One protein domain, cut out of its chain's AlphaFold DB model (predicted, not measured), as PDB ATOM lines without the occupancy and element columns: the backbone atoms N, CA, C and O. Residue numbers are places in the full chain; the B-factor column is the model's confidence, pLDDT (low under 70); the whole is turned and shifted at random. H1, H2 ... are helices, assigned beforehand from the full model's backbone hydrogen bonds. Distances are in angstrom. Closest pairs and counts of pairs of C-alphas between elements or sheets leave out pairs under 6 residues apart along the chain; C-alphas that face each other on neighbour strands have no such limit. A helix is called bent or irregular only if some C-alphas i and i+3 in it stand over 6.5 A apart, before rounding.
ATOM      1  N   PHE A 397     -91.624  80.400  53.373       59.09
ATOM      2  CA  PHE A 397     -91.938  80.977  52.069       59.09
ATOM      3  C   PHE A 397     -93.455  81.090  51.911       59.09
ATOM      4  O   PHE A 397     -94.099  80.089  51.580       59.09
ATOM      5  N   PRO A 398     -94.058  82.275  52.120       57.53
ATOM      6  CA  PRO A 398     -95.447  82.495  51.759       57.53
ATOM      7  C   PRO A 398     -95.553  82.482  50.227       57.53
ATOM      8  O   PRO A 398     -95.513  83.501  49.545       57.53
ATOM      9  N   THR A 399     -95.739  81.284  49.672       63.44
ATOM     10  CA  THR A 399     -96.004  81.027  48.250       63.44
ATOM     11  C   THR A 399     -97.095  81.903  47.606       63.44
ATOM     12  O   THR A 399     -96.994  82.113  46.397       63.44
ATOM     13  N   PRO A 400     -98.115  82.441  48.317       69.62
ATOM     14  CA  PRO A 400     -99.110  83.305  47.682       69.62
ATOM     15  C   PRO A 400     -98.535  84.610  47.118       69.62
ATOM     16  O   PRO A 400     -99.000  85.050  46.070       69.62
ATOM     17  N   GLU A 401     -97.530  85.210  47.763       75.38
ATOM     18  CA  GLU A 401     -97.015  86.537  47.390       75.38
ATOM     19  C   GLU A 401     -96.263  86.489  46.057       75.38
ATOM     20  O   GLU A 401     -96.622  87.217  45.139       75.38
ATOM     21  N   ILE A 402     -95.313  85.557  45.890       75.19
ATOM     22  CA  ILE A 402     -94.589  85.369  44.618       75.19
ATOM     23  C   ILE A 402     -95.562  85.074  43.473       75.19
ATOM     24  O   ILE A 402     -95.465  85.669  42.402       75.19
ATOM     25  N   ILE A 403     -96.512  84.157  43.684       75.75
ATOM     26  CA  ILE A 403     -97.468  83.781  42.635       75.75
ATOM     27  C   ILE A 403     -98.302  84.997  42.221       75.75
ATOM     28  O   ILE A 403     -98.566  85.174  41.033       75.75
ATOM     29  N   GLN A 404     -98.682  85.858  43.168       79.88
ATOM     30  CA  GLN A 404     -99.381  87.103  42.862       79.88
ATOM     31  C   GLN A 404     -98.486  88.126  42.154       79.88
ATOM     32  O   GLN A 404     -98.940  88.714  41.175       79.88
ATOM     33  N   THR A 405     -97.222  88.291  42.565       80.75
ATOM     34  CA  THR A 405     -96.258  89.204  41.920       80.75
ATOM     35  C   THR A 405     -96.092  88.907  40.426       80.75
ATOM     36  O   THR A 405     -95.948  89.834  39.624       80.75
ATOM     37  N   PHE A 406     -96.154  87.629  40.037       81.00
ATOM     38  CA  PHE A 406     -95.931  87.184  38.655       81.00
ATOM     39  C   PHE A 406     -97.198  86.810  37.886       81.00
ATOM     40  O   PHE A 406     -97.113  86.476  36.701       81.00
ATOM     41  N   LYS A 407     -98.381  86.894  38.504       85.38
ATOM     42  CA  LYS A 407     -99.638  86.592  37.816       85.38
ATOM     43  C   LYS A 407     -99.842  87.569  36.652       85.38
ATOM     44  O   LYS A 407     -99.969  88.769  36.861       85.38
ATOM     45  N   GLY A 408     -99.881  87.042  35.427       83.56
ATOM     46  CA  GLY A 408    -100.073  87.834  34.205       83.56
ATOM     47  C   GLY A 408     -98.809  88.499  33.648       83.56
ATOM     48  O   GLY A 408     -98.915  89.250  32.683       83.56
ATOM     49  N   ARG A 409     -97.618  88.235  34.209       83.06
ATOM     50  CA  ARG A 409     -96.347  88.711  33.635       83.06
ATOM     51  C   ARG A 409     -95.817  87.738  32.568       83.06
ATOM     52  O   ARG A 409     -96.016  86.530  32.705       83.06
ATOM     53  N   PRO A 410     -95.122  88.226  31.521       82.88
ATOM     54  CA  PRO A 410     -94.524  87.363  30.504       82.88
ATOM     55  C   PRO A 410     -93.425  86.470  31.099       82.88
ATOM     56  O   PRO A 410     -92.681  86.890  31.988       82.88
ATOM     57  N   LEU A 411     -93.281  85.250  30.564       68.94
ATOM     58  CA  LEU A 411     -92.338  84.229  31.049       68.94
ATOM     59  C   LEU A 411     -90.888  84.739  31.129       68.94
ATOM     60  O   LEU A 411     -90.171  84.411  32.074       68.94
ATOM     61  N   ALA A 412     -90.484  85.598  30.190       72.62
ATOM     62  CA  ALA A 412     -89.156  86.208  30.157       72.62
ATOM     63  C   ALA A 412     -88.810  86.996  31.437       72.62
ATOM     64  O   ALA A 412     -87.645  87.050  31.818       72.62
ATOM     65  N   MET A 413     -89.802  87.557  32.143       76.25
ATOM     66  CA  MET A 413     -89.579  88.242  33.424       76.25
ATOM     67  C   MET A 413     -89.461  87.281  34.614       76.25
ATOM     68  O   MET A 413     -88.886  87.640  35.638       76.25
ATOM     69  N   VAL A 414     -89.997  86.064  34.496       80.94
ATOM     70  CA  VAL A 414     -89.988  85.049  35.564       80.94
ATOM     71  C   VAL A 414     -88.737  84.168  35.479       80.94
ATOM     72  O   VAL A 414     -88.229  83.694  36.497       80.94
ATOM     73  N   LEU A 415     -88.202  83.973  34.269       77.56
ATOM     74  CA  LEU A 415     -87.084  83.070  34.001       77.56
ATOM     75  C   LEU A 415     -85.815  83.371  34.831       77.56
ATOM     76  O   LEU A 415     -85.264  82.423  35.397       77.56
ATOM     77  N   PRO A 416     -85.366  84.634  35.004       82.31
ATOM     78  CA  PRO A 416     -84.197  84.933  35.836       82.31
ATOM     79  C   PRO A 416     -84.367  84.495  37.296       82.31
ATOM     80  O   PRO A 416     -83.411  84.049  37.925       82.31
ATOM     81  N   ILE A 417     -85.593  84.560  37.823       83.31
ATOM     82  CA  ILE A 417     -85.908  84.187  39.208       83.31
ATOM     83  C   ILE A 417     -85.802  82.686  39.396       83.31
ATOM     84  O   ILE A 417     -85.155  82.208  40.330       83.31
ATOM     85  N   ILE A 418     -86.387  81.936  38.465       78.25
ATOM     86  CA  ILE A 418     -86.275  80.480  38.433       78.25
ATOM     87  C   ILE A 418     -84.801  80.078  38.325       78.25
ATOM     88  O   ILE A 418     -84.357  79.176  39.035       78.25
ATOM     89  N   PHE A 419     -84.022  80.757  37.483       81.19
ATOM     90  CA  PHE A 419     -82.605  80.471  37.287       81.19
ATOM     91  C   PHE A 419     -81.770  80.682  38.560       81.19
ATOM     92  O   PHE A 419     -81.024  79.787  38.961       81.19
ATOM     93  N   VAL A 420     -81.930  81.817  39.249       83.69
ATOM     94  CA  VAL A 420     -81.188  82.103  40.492       83.69
ATOM     95  C   VAL A 420     -81.567  81.128  41.610       83.69
ATOM     96  O   VAL A 420     -80.681  80.568  42.258       83.69
ATOM     97  N   CYS A 421     -82.861  80.848  41.794       84.12
ATOM     98  CA  CYS A 421     -83.322  79.853  42.769       84.12
ATOM     99  C   CYS A 421     -82.745  78.457  42.483       84.12
ATOM    100  O   CYS A 421     -82.340  77.755  43.411       84.12
ATOM    101  N   ASN A 422     -82.652  78.068  41.206       82.50
ATOM    102  CA  ASN A 422     -82.034  76.808  40.795       82.50
ATOM    103  C   ASN A 422     -80.551  76.735  41.161       82.50
ATOM    104  O   ASN A 422     -80.106  75.712  41.676       82.50
ATOM    105  N   ILE A 423     -79.789  77.810  40.941       85.44
ATOM    106  CA  ILE A 423     -78.366  77.852  41.300       85.44
ATOM    107  C   ILE A 423     -78.185  77.671  42.809       85.44
ATOM    108  O   ILE A 423     -77.392  76.830  43.230       85.44
ATOM    109  N   ILE A 424     -78.933  78.421  43.625       87.88
ATOM    110  CA  ILE A 424     -78.818  78.348  45.089       87.88
ATOM    111  C   ILE A 424     -79.193  76.944  45.586       87.88
ATOM    112  O   ILE A 424     -78.474  76.361  46.401       87.88
ATOM    113  N   MET A 425     -80.268  76.362  45.049       87.00
ATOM    114  CA  MET A 425     -80.705  75.012  45.406       87.00
ATOM    115  C   MET A 425     -79.689  73.945  44.991       87.00
ATOM    116  O   MET A 425     -79.384  73.042  45.769       87.00
ATOM    117  N   LEU A 426     -79.120  74.055  43.788       86.19
ATOM    118  CA  LEU A 426     -78.104  73.128  43.300       86.19
ATOM    119  C   LEU A 426     -76.848  73.175  44.174       86.19
ATOM    120  O   LEU A 426     -76.341  72.124  44.563       86.19
ATOM    121  N   LEU A 427     -76.373  74.374  44.526       89.12
ATOM    122  CA  LEU A 427     -75.235  74.548  45.430       89.12
ATOM    123  C   LEU A 427     -75.506  73.917  46.799       89.12
ATOM    124  O   LEU A 427     -74.647  73.211  47.329       89.12
ATOM    125  N   TYR A 428     -76.709  74.114  47.337       93.12
ATOM    126  CA  TYR A 428     -77.123  73.511  48.600       93.12
ATOM    127  C   TYR A 428     -77.135  71.977  48.528       93.12
ATOM    128  O   TYR A 428     -76.548  71.314  49.380       93.12
ATOM    129  N   ILE A 429     -77.740  71.400  47.484       87.44
ATOM    130  CA  ILE A 429     -77.795  69.946  47.267       87.44
ATOM    131  C   ILE A 429     -76.385  69.364  47.131       87.44
ATOM    132  O   ILE A 429     -76.071  68.357  47.766       87.44
ATOM    133  N   VAL A 430     -75.514  69.991  46.335       88.56
ATOM    134  CA  VAL A 430     -74.124  69.542  46.165       88.56
ATOM    135  C   VAL A 430     -73.382  69.576  47.498       88.56
ATOM    136  O   VAL A 430     -72.689  68.617  47.838       88.56
ATOM    137  N   TYR A 431     -73.555  70.636  48.286       92.88
ATOM    138  CA  TYR A 431     -72.919  70.725  49.592       92.88
ATOM    139  C   TYR A 431     -73.396  69.613  50.539       92.88
ATOM    140  O   TYR A 431     -72.578  68.851  51.053       92.88
ATOM    141  N   VAL A 432     -74.714  69.467  50.711       89.94
ATOM    142  CA  VAL A 432     -75.314  68.532  51.676       89.94
ATOM    143  C   VAL A 432     -75.097  67.073  51.291       89.94
ATOM    144  O   VAL A 432     -74.757  66.257  52.144       89.94
ATOM    145  N   PHE A 433     -75.281  66.726  50.016       87.94
ATOM    146  CA  PHE A 433     -75.276  65.328  49.579       87.94
ATOM    147  C   PHE A 433     -73.940  64.856  49.009       87.94
ATOM    148  O   PHE A 433     -73.734  63.649  48.901       87.94
ATOM    149  N   CYS A 434     -73.033  65.763  48.637       84.06
ATOM    150  CA  CYS A 434     -71.732  65.383  48.081       84.06
ATOM    151  C   CYS A 434     -70.577  65.833  48.975       84.06
ATOM    152  O   CYS A 434     -69.755  65.008  49.362       84.06
ATOM    153  N   VAL A 435     -70.508  67.121  49.320       89.12
ATOM    154  CA  VAL A 435     -69.347  67.683  50.030       89.12
ATOM    155  C   VAL A 435     -69.303  67.234  51.488       89.12
ATOM    156  O   VAL A 435     -68.262  66.762  51.941       89.12
ATOM    157  N   MET A 436     -70.415  67.333  52.220       93.38
ATOM    158  CA  MET A 436     -70.450  66.963  53.636       93.38
ATOM    159  C   MET A 436     -70.097  65.486  53.881       93.38
ATOM    160  O   MET A 436     -69.218  65.244  54.712       93.38
ATOM    161  N   PRO A 437     -70.671  64.498  53.155       88.81
ATOM    162  CA  PRO A 437     -70.277  63.099  53.310       88.81
ATOM    163  C   PRO A 437     -68.816  62.853  52.928       88.81
ATOM    164  O   PRO A 437     -68.122  62.120  53.625       88.81
ATOM    165  N   LEU A 438     -68.337  63.489  51.853       89.19
ATOM    166  CA  LEU A 438     -66.964  63.321  51.373       89.19
ATOM    167  C   LEU A 438     -65.927  63.823  52.384       89.19
ATOM    168  O   LEU A 438     -64.866  63.223  52.525       89.19
ATOM    169  N   LEU A 439     -66.230  64.919  53.080       92.69
ATOM    170  CA  LEU A 439     -65.339  65.525  54.069       92.69
ATOM    171  C   LEU A 439     -65.575  65.009  55.498       92.69
ATOM    172  O   LEU A 439     -64.896  65.459  56.419       92.69
ATOM    173  N   GLY A 440     -66.539  64.106  55.709       93.62
ATOM    174  CA  GLY A 440     -66.915  63.637  57.048       93.62
ATOM    175  C   GLY A 440     -67.450  64.754  57.954       93.62
ATOM    176  O   GLY A 440     -67.319  64.686  59.176       93.62
ATOM    177  N   VAL A 441     -68.023  65.809  57.371       94.62
ATOM    178  CA  VAL A 441     -68.519  66.977  58.106       94.62
ATOM    179  C   VAL A 441     -69.903  66.663  58.666       94.62
ATOM    180  O   VAL A 441     -70.857  66.452  57.919       94.62
ATOM    181  N   SER A 442     -70.026  66.660  59.997       94.81
ATOM    182  CA  SER A 442     -71.323  66.519  60.669       94.81
ATOM    183  C   SER A 442     -72.247  67.694  60.343       94.81
ATOM    184  O   SER A 442     -71.801  68.845  60.278       94.81
ATOM    185  N   LEU A 443     -73.553  67.423  60.248       89.94
ATOM    186  CA  LEU A 443     -74.599  68.434  60.062       89.94
ATOM    187  C   LEU A 443     -74.623  69.477  61.191       89.94
ATOM    188  O   LEU A 443     -74.951  70.636  60.951       89.94
ATOM    189  N   SER A 444     -74.201  69.077  62.394       92.62
ATOM    190  CA  SER A 444     -74.076  69.931  63.581       92.62
ATOM    191  C   SER A 444     -72.732  70.654  63.708       92.62
ATOM    192  O   SER A 444     -72.522  71.388  64.671       92.62
ATOM    193  N   SER A 445     -71.795  70.447  62.778       95.44
ATOM    194  CA  SER A 445     -70.517  71.162  62.811       95.44
ATOM    195  C   SER A 445     -70.718  72.660  62.570       95.44
ATOM    196  O   SER A 445     -71.627  73.074  61.849       95.44
ATOM    197  N   PHE A 446     -69.826  73.485  63.121       93.94
ATOM    198  CA  PHE A 446     -69.896  74.938  62.963       93.94
ATOM    199  C   PHE A 446     -69.866  75.369  61.485       93.94
ATOM    200  O   PHE A 446     -70.642  76.229  61.075       93.94
ATOM    201  N   SER A 447     -69.040  74.717  60.659       90.06
ATOM    202  CA  SER A 447     -68.970  74.969  59.213       90.06
ATOM    203  C   SER A 447     -70.270  74.608  58.487       90.06
ATOM    204  O   SER A 447     -70.715  75.357  57.622       90.06
ATOM    205  N   SER A 448     -70.912  73.496  58.865       92.31
ATOM    206  CA  SER A 448     -72.215  73.092  58.320       92.31
ATOM    207  C   SER A 448     -73.321  74.073  58.701       92.31
ATOM    208  O   SER A 448     -74.059  74.540  57.834       92.31
ATOM    209  N   ILE A 449     -73.387  74.460  59.978       93.31
ATOM    210  CA  ILE A 449     -74.348  75.455  60.471       93.31
ATOM    211  C   ILE A 449     -74.158  76.791  59.741       93.31
ATOM    212  O   ILE A 449     -75.136  77.371  59.272       93.31
ATOM    213  N   GLY A 450     -72.910  77.244  59.584       93.75
ATOM    214  CA  GLY A 450     -72.582  78.462  58.843       93.75
ATOM    215  C   GLY A 450     -73.068  78.413  57.394       93.75
ATOM    216  O   GLY A 450     -73.759  79.326  56.949       93.75
ATOM    217  N   PHE A 451     -72.793  77.322  56.673       94.25
ATOM    218  CA  PHE A 451     -73.246  77.164  55.289       94.25
ATOM    219  C   PHE A 451     -74.777  77.165  55.162       94.25
ATOM    220  O   PHE A 451     -75.330  77.843  54.290       94.25
ATOM    221  N   HIS A 452     -75.475  76.430  56.032       93.25
ATOM    222  CA  HIS A 452     -76.935  76.384  56.030       93.25
ATOM    223  C   HIS A 452     -77.548  77.756  56.322       93.25
ATOM    224  O   HIS A 452     -78.474  78.167  55.621       93.25
ATOM    225  N   LEU A 453     -77.003  78.484  57.301       92.88
ATOM    226  CA  LEU A 453     -77.459  79.827  57.643       92.88
ATOM    227  C   LEU A 453     -77.219  80.810  56.492       92.88
ATOM    228  O   LEU A 453     -78.134  81.538  56.119       92.88
ATOM    229  N   CYS A 454     -76.033  80.796  55.878       92.38
ATOM    230  CA  CYS A 454     -75.730  81.641  54.721       92.38
ATOM    231  C   CYS A 454     -76.647  81.339  53.529       92.38
ATOM    232  O   CYS A 454     -77.145  82.265  52.894       92.38
ATOM    233  N   SER A 455     -76.912  80.061  53.250       91.62
ATOM    234  CA  SER A 455     -77.812  79.650  52.164       91.62
ATOM    235  C   SER A 455     -79.252  80.106  52.417       91.62
ATOM    236  O   SER A 455     -79.915  80.605  51.508       91.62
ATOM    237  N   LEU A 456     -79.727  79.985  53.663       90.06
ATOM    238  CA  LEU A 456     -81.045  80.469  54.067       90.06
ATOM    239  C   LEU A 456     -81.143  81.994  53.937       90.06
ATOM    240  O   LEU A 456     -82.102  82.493  53.355       90.06
ATOM    241  N   LEU A 457     -80.144  82.730  54.431       89.38
ATOM    242  CA  LEU A 457     -80.102  84.190  54.329       89.38
ATOM    243  C   LEU A 457     -80.071  84.650  52.871       89.38
ATOM    244  O   LEU A 457     -80.822  85.550  52.516       89.38
ATOM    245  N   ALA A 458     -79.288  83.996  52.009       89.81
ATOM    246  CA  ALA A 458     -79.259  84.297  50.580       89.81
ATOM    247  C   ALA A 458     -80.640  84.115  49.927       89.81
ATOM    248  O   ALA A 458     -81.090  84.991  49.188       89.81
ATOM    249  N   MET A 459     -81.346  83.025  50.248       87.38
ATOM    250  CA  MET A 459     -82.711  82.789  49.764       87.38
ATOM    251  C   MET A 459     -83.704  83.838  50.272       87.38
ATOM    252  O   MET A 459     -84.520  84.325  49.495       87.38
ATOM    253  N   VAL A 460     -83.634  84.216  51.553       87.19
ATOM    254  CA  VAL A 460     -84.516  85.238  52.145       87.19
ATOM    255  C   VAL A 460     -84.238  86.622  51.553       87.19
ATOM    256  O   VAL A 460     -85.177  87.339  51.209       87.19
ATOM    257  N   SER A 461     -82.969  86.997  51.388       88.19
ATOM    258  CA  SER A 461     -82.580  88.261  50.756       88.19
ATOM    259  C   SER A 461     -83.034  88.323  49.302       88.19
ATOM    260  O   SER A 461     -83.598  89.332  48.886       88.19
ATOM    261  N   TYR A 462     -82.852  87.237  48.545       88.38
ATOM    262  CA  TYR A 462     -83.310  87.166  47.162       88.38
ATOM    263  C   TYR A 462     -84.836  87.235  47.065       88.38
ATOM    264  O   TYR A 462     -85.364  88.028  46.292       88.38
ATOM    265  N   TYR A 463     -85.548  86.483  47.912       86.75
ATOM    266  CA  TYR A 463     -87.005  86.556  48.033       86.75
ATOM    267  C   TYR A 463     -87.466  87.998  48.246       86.75
ATOM    268  O   TYR A 463     -88.294  88.497  47.488       86.75
ATOM    269  N   LYS A 464     -86.893  88.685  49.244       85.62
ATOM    270  CA  LYS A 464     -87.233  90.077  49.549       85.62
ATOM    271  C   LYS A 464     -86.952  90.997  48.368       85.62
ATOM    272  O   LYS A 464     -87.812  91.811  48.061       85.62
ATOM    273  N   ALA A 465     -85.828  90.840  47.673       84.62
ATOM    274  CA  ALA A 465     -85.521  91.642  46.490       84.62
ATOM    275  C   ALA A 465     -86.531  91.427  45.347       84.62
ATOM    276  O   ALA A 465     -86.844  92.366  44.629       84.62
ATOM    277  N   VAL A 466     -87.056  90.209  45.194       85.00
ATOM    278  CA  VAL A 466     -88.012  89.854  44.135       85.00
ATOM    279  C   VAL A 466     -89.427  90.359  44.426       85.00
ATOM    280  O   VAL A 466     -90.116  90.803  43.509       85.00
ATOM    281  N   VAL A 467     -89.884  90.276  45.680       83.81
ATOM    282  CA  VAL A 467     -91.244  90.710  46.059       83.81
ATOM    283  C   VAL A 467     -91.329  92.196  46.406       83.81
ATOM    284  O   VAL A 467     -92.427  92.748  46.445       83.81
ATOM    285  N   THR A 468     -90.194  92.852  46.665       82.81
ATOM    286  CA  THR A 468     -90.153  94.305  46.868       82.81
ATOM    287  C   THR A 468     -90.121  94.978  45.507       82.81
ATOM    288  O   THR A 468     -89.185  94.780  44.740       82.81
ATOM    289  N   ASP A 469     -91.144  95.774  45.201       73.62
ATOM    290  CA  ASP A 469     -91.146  96.614  44.008       73.62
ATOM    291  C   ASP A 469     -90.051  97.689  44.151       73.62
ATOM    292  O   ASP A 469     -90.170  98.551  45.026       73.62
ATOM    293  N   PRO A 470     -88.981  97.659  43.331       61.50
ATOM    294  CA  PRO A 470     -87.876  98.605  43.450       61.50
ATOM    295  C   PRO A 470     -88.292 100.052  43.144       61.50
ATOM    296  O   PRO A 470     -87.537 100.968  43.462       61.50
TER     297      PRO A 470
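Overview. This is residues 397 to 470 of the 501 residues of an uncharacterized protein of Perkinsus olseni (UniProt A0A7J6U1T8). The model is a long helical hairpin: H2 and H3 lie side by side and run opposite ways, and the short helix H1 packs on the last residues of H3 at the hairpin's open end. The link between H2 and H3 turns the chain at the other end, and residues 407 to 413, of which 411 to 413 belong to H2, stick out beyond H1. The printed part has 74 residues with three named helices, in the order H1, H2, H3, and no named strand; the class is all helix. The whole is loose, with a radius of gyration of the C-alphas of 15.3 A, and it is a rod of 47 by 19 by 18 A.

Arrangement. The longest helix is H2, residues 411 to 439, and it has a kink of 27 degrees near residue 432. It is irregular, but only just: C-alphas 413 and 416 are 6.8 A apart. H3, residues 446 to 467, touches H2, and the two form a helical hairpin. Their lines stand at a shallow tilt of 4 degrees, opposite ways, and their closest C-alphas, those of Tyr 428 and Ser 455, are 7.1 A apart. H1, residues 399 to 406, touches H3, which meets it with residues 466 to 467 alone. The closest C-alphas of H1 and H3, those of Ile 402 and Val 467, are 6.5 A apart, and the two helices run the same way at a steep tilt of 45 degrees. H1 and H2 are close but not clearly touching: their closest C-alphas, those of Phe 406 and Val 414, are 7.0 A apart. They run opposite ways at a steep tilt of 41 degrees. In H1 and H3 every O i to N i+4 pair is within hydrogen-bond range; in H2 it is 21 of 25.

Along the chain. H2 begins at C-alpha 411, at (-92.338, 84.229, 31.049), and measures 40.1 A to C-alpha 439, at (-65.339, 65.525, 54.069). H3 measures 31.5 A from C-alpha 446 to C-alpha 467, which is at (-91.244, 90.710, 46.059). H1 measures 11.4 A from C-alpha 399 to C-alpha 406.

Size, cuts and confidence. The two C-alphas farthest apart, those of Gly 408 and Gly 440, are 47.0 A apart. The printed part has no cut. The link from H1 to H2, of 4 residues, is tight, and that from H2 to H3, of 6 residues, is short. The mean pLDDT of the printed part is 84.7; residues 397 to 400, 411 and 470 are under 70.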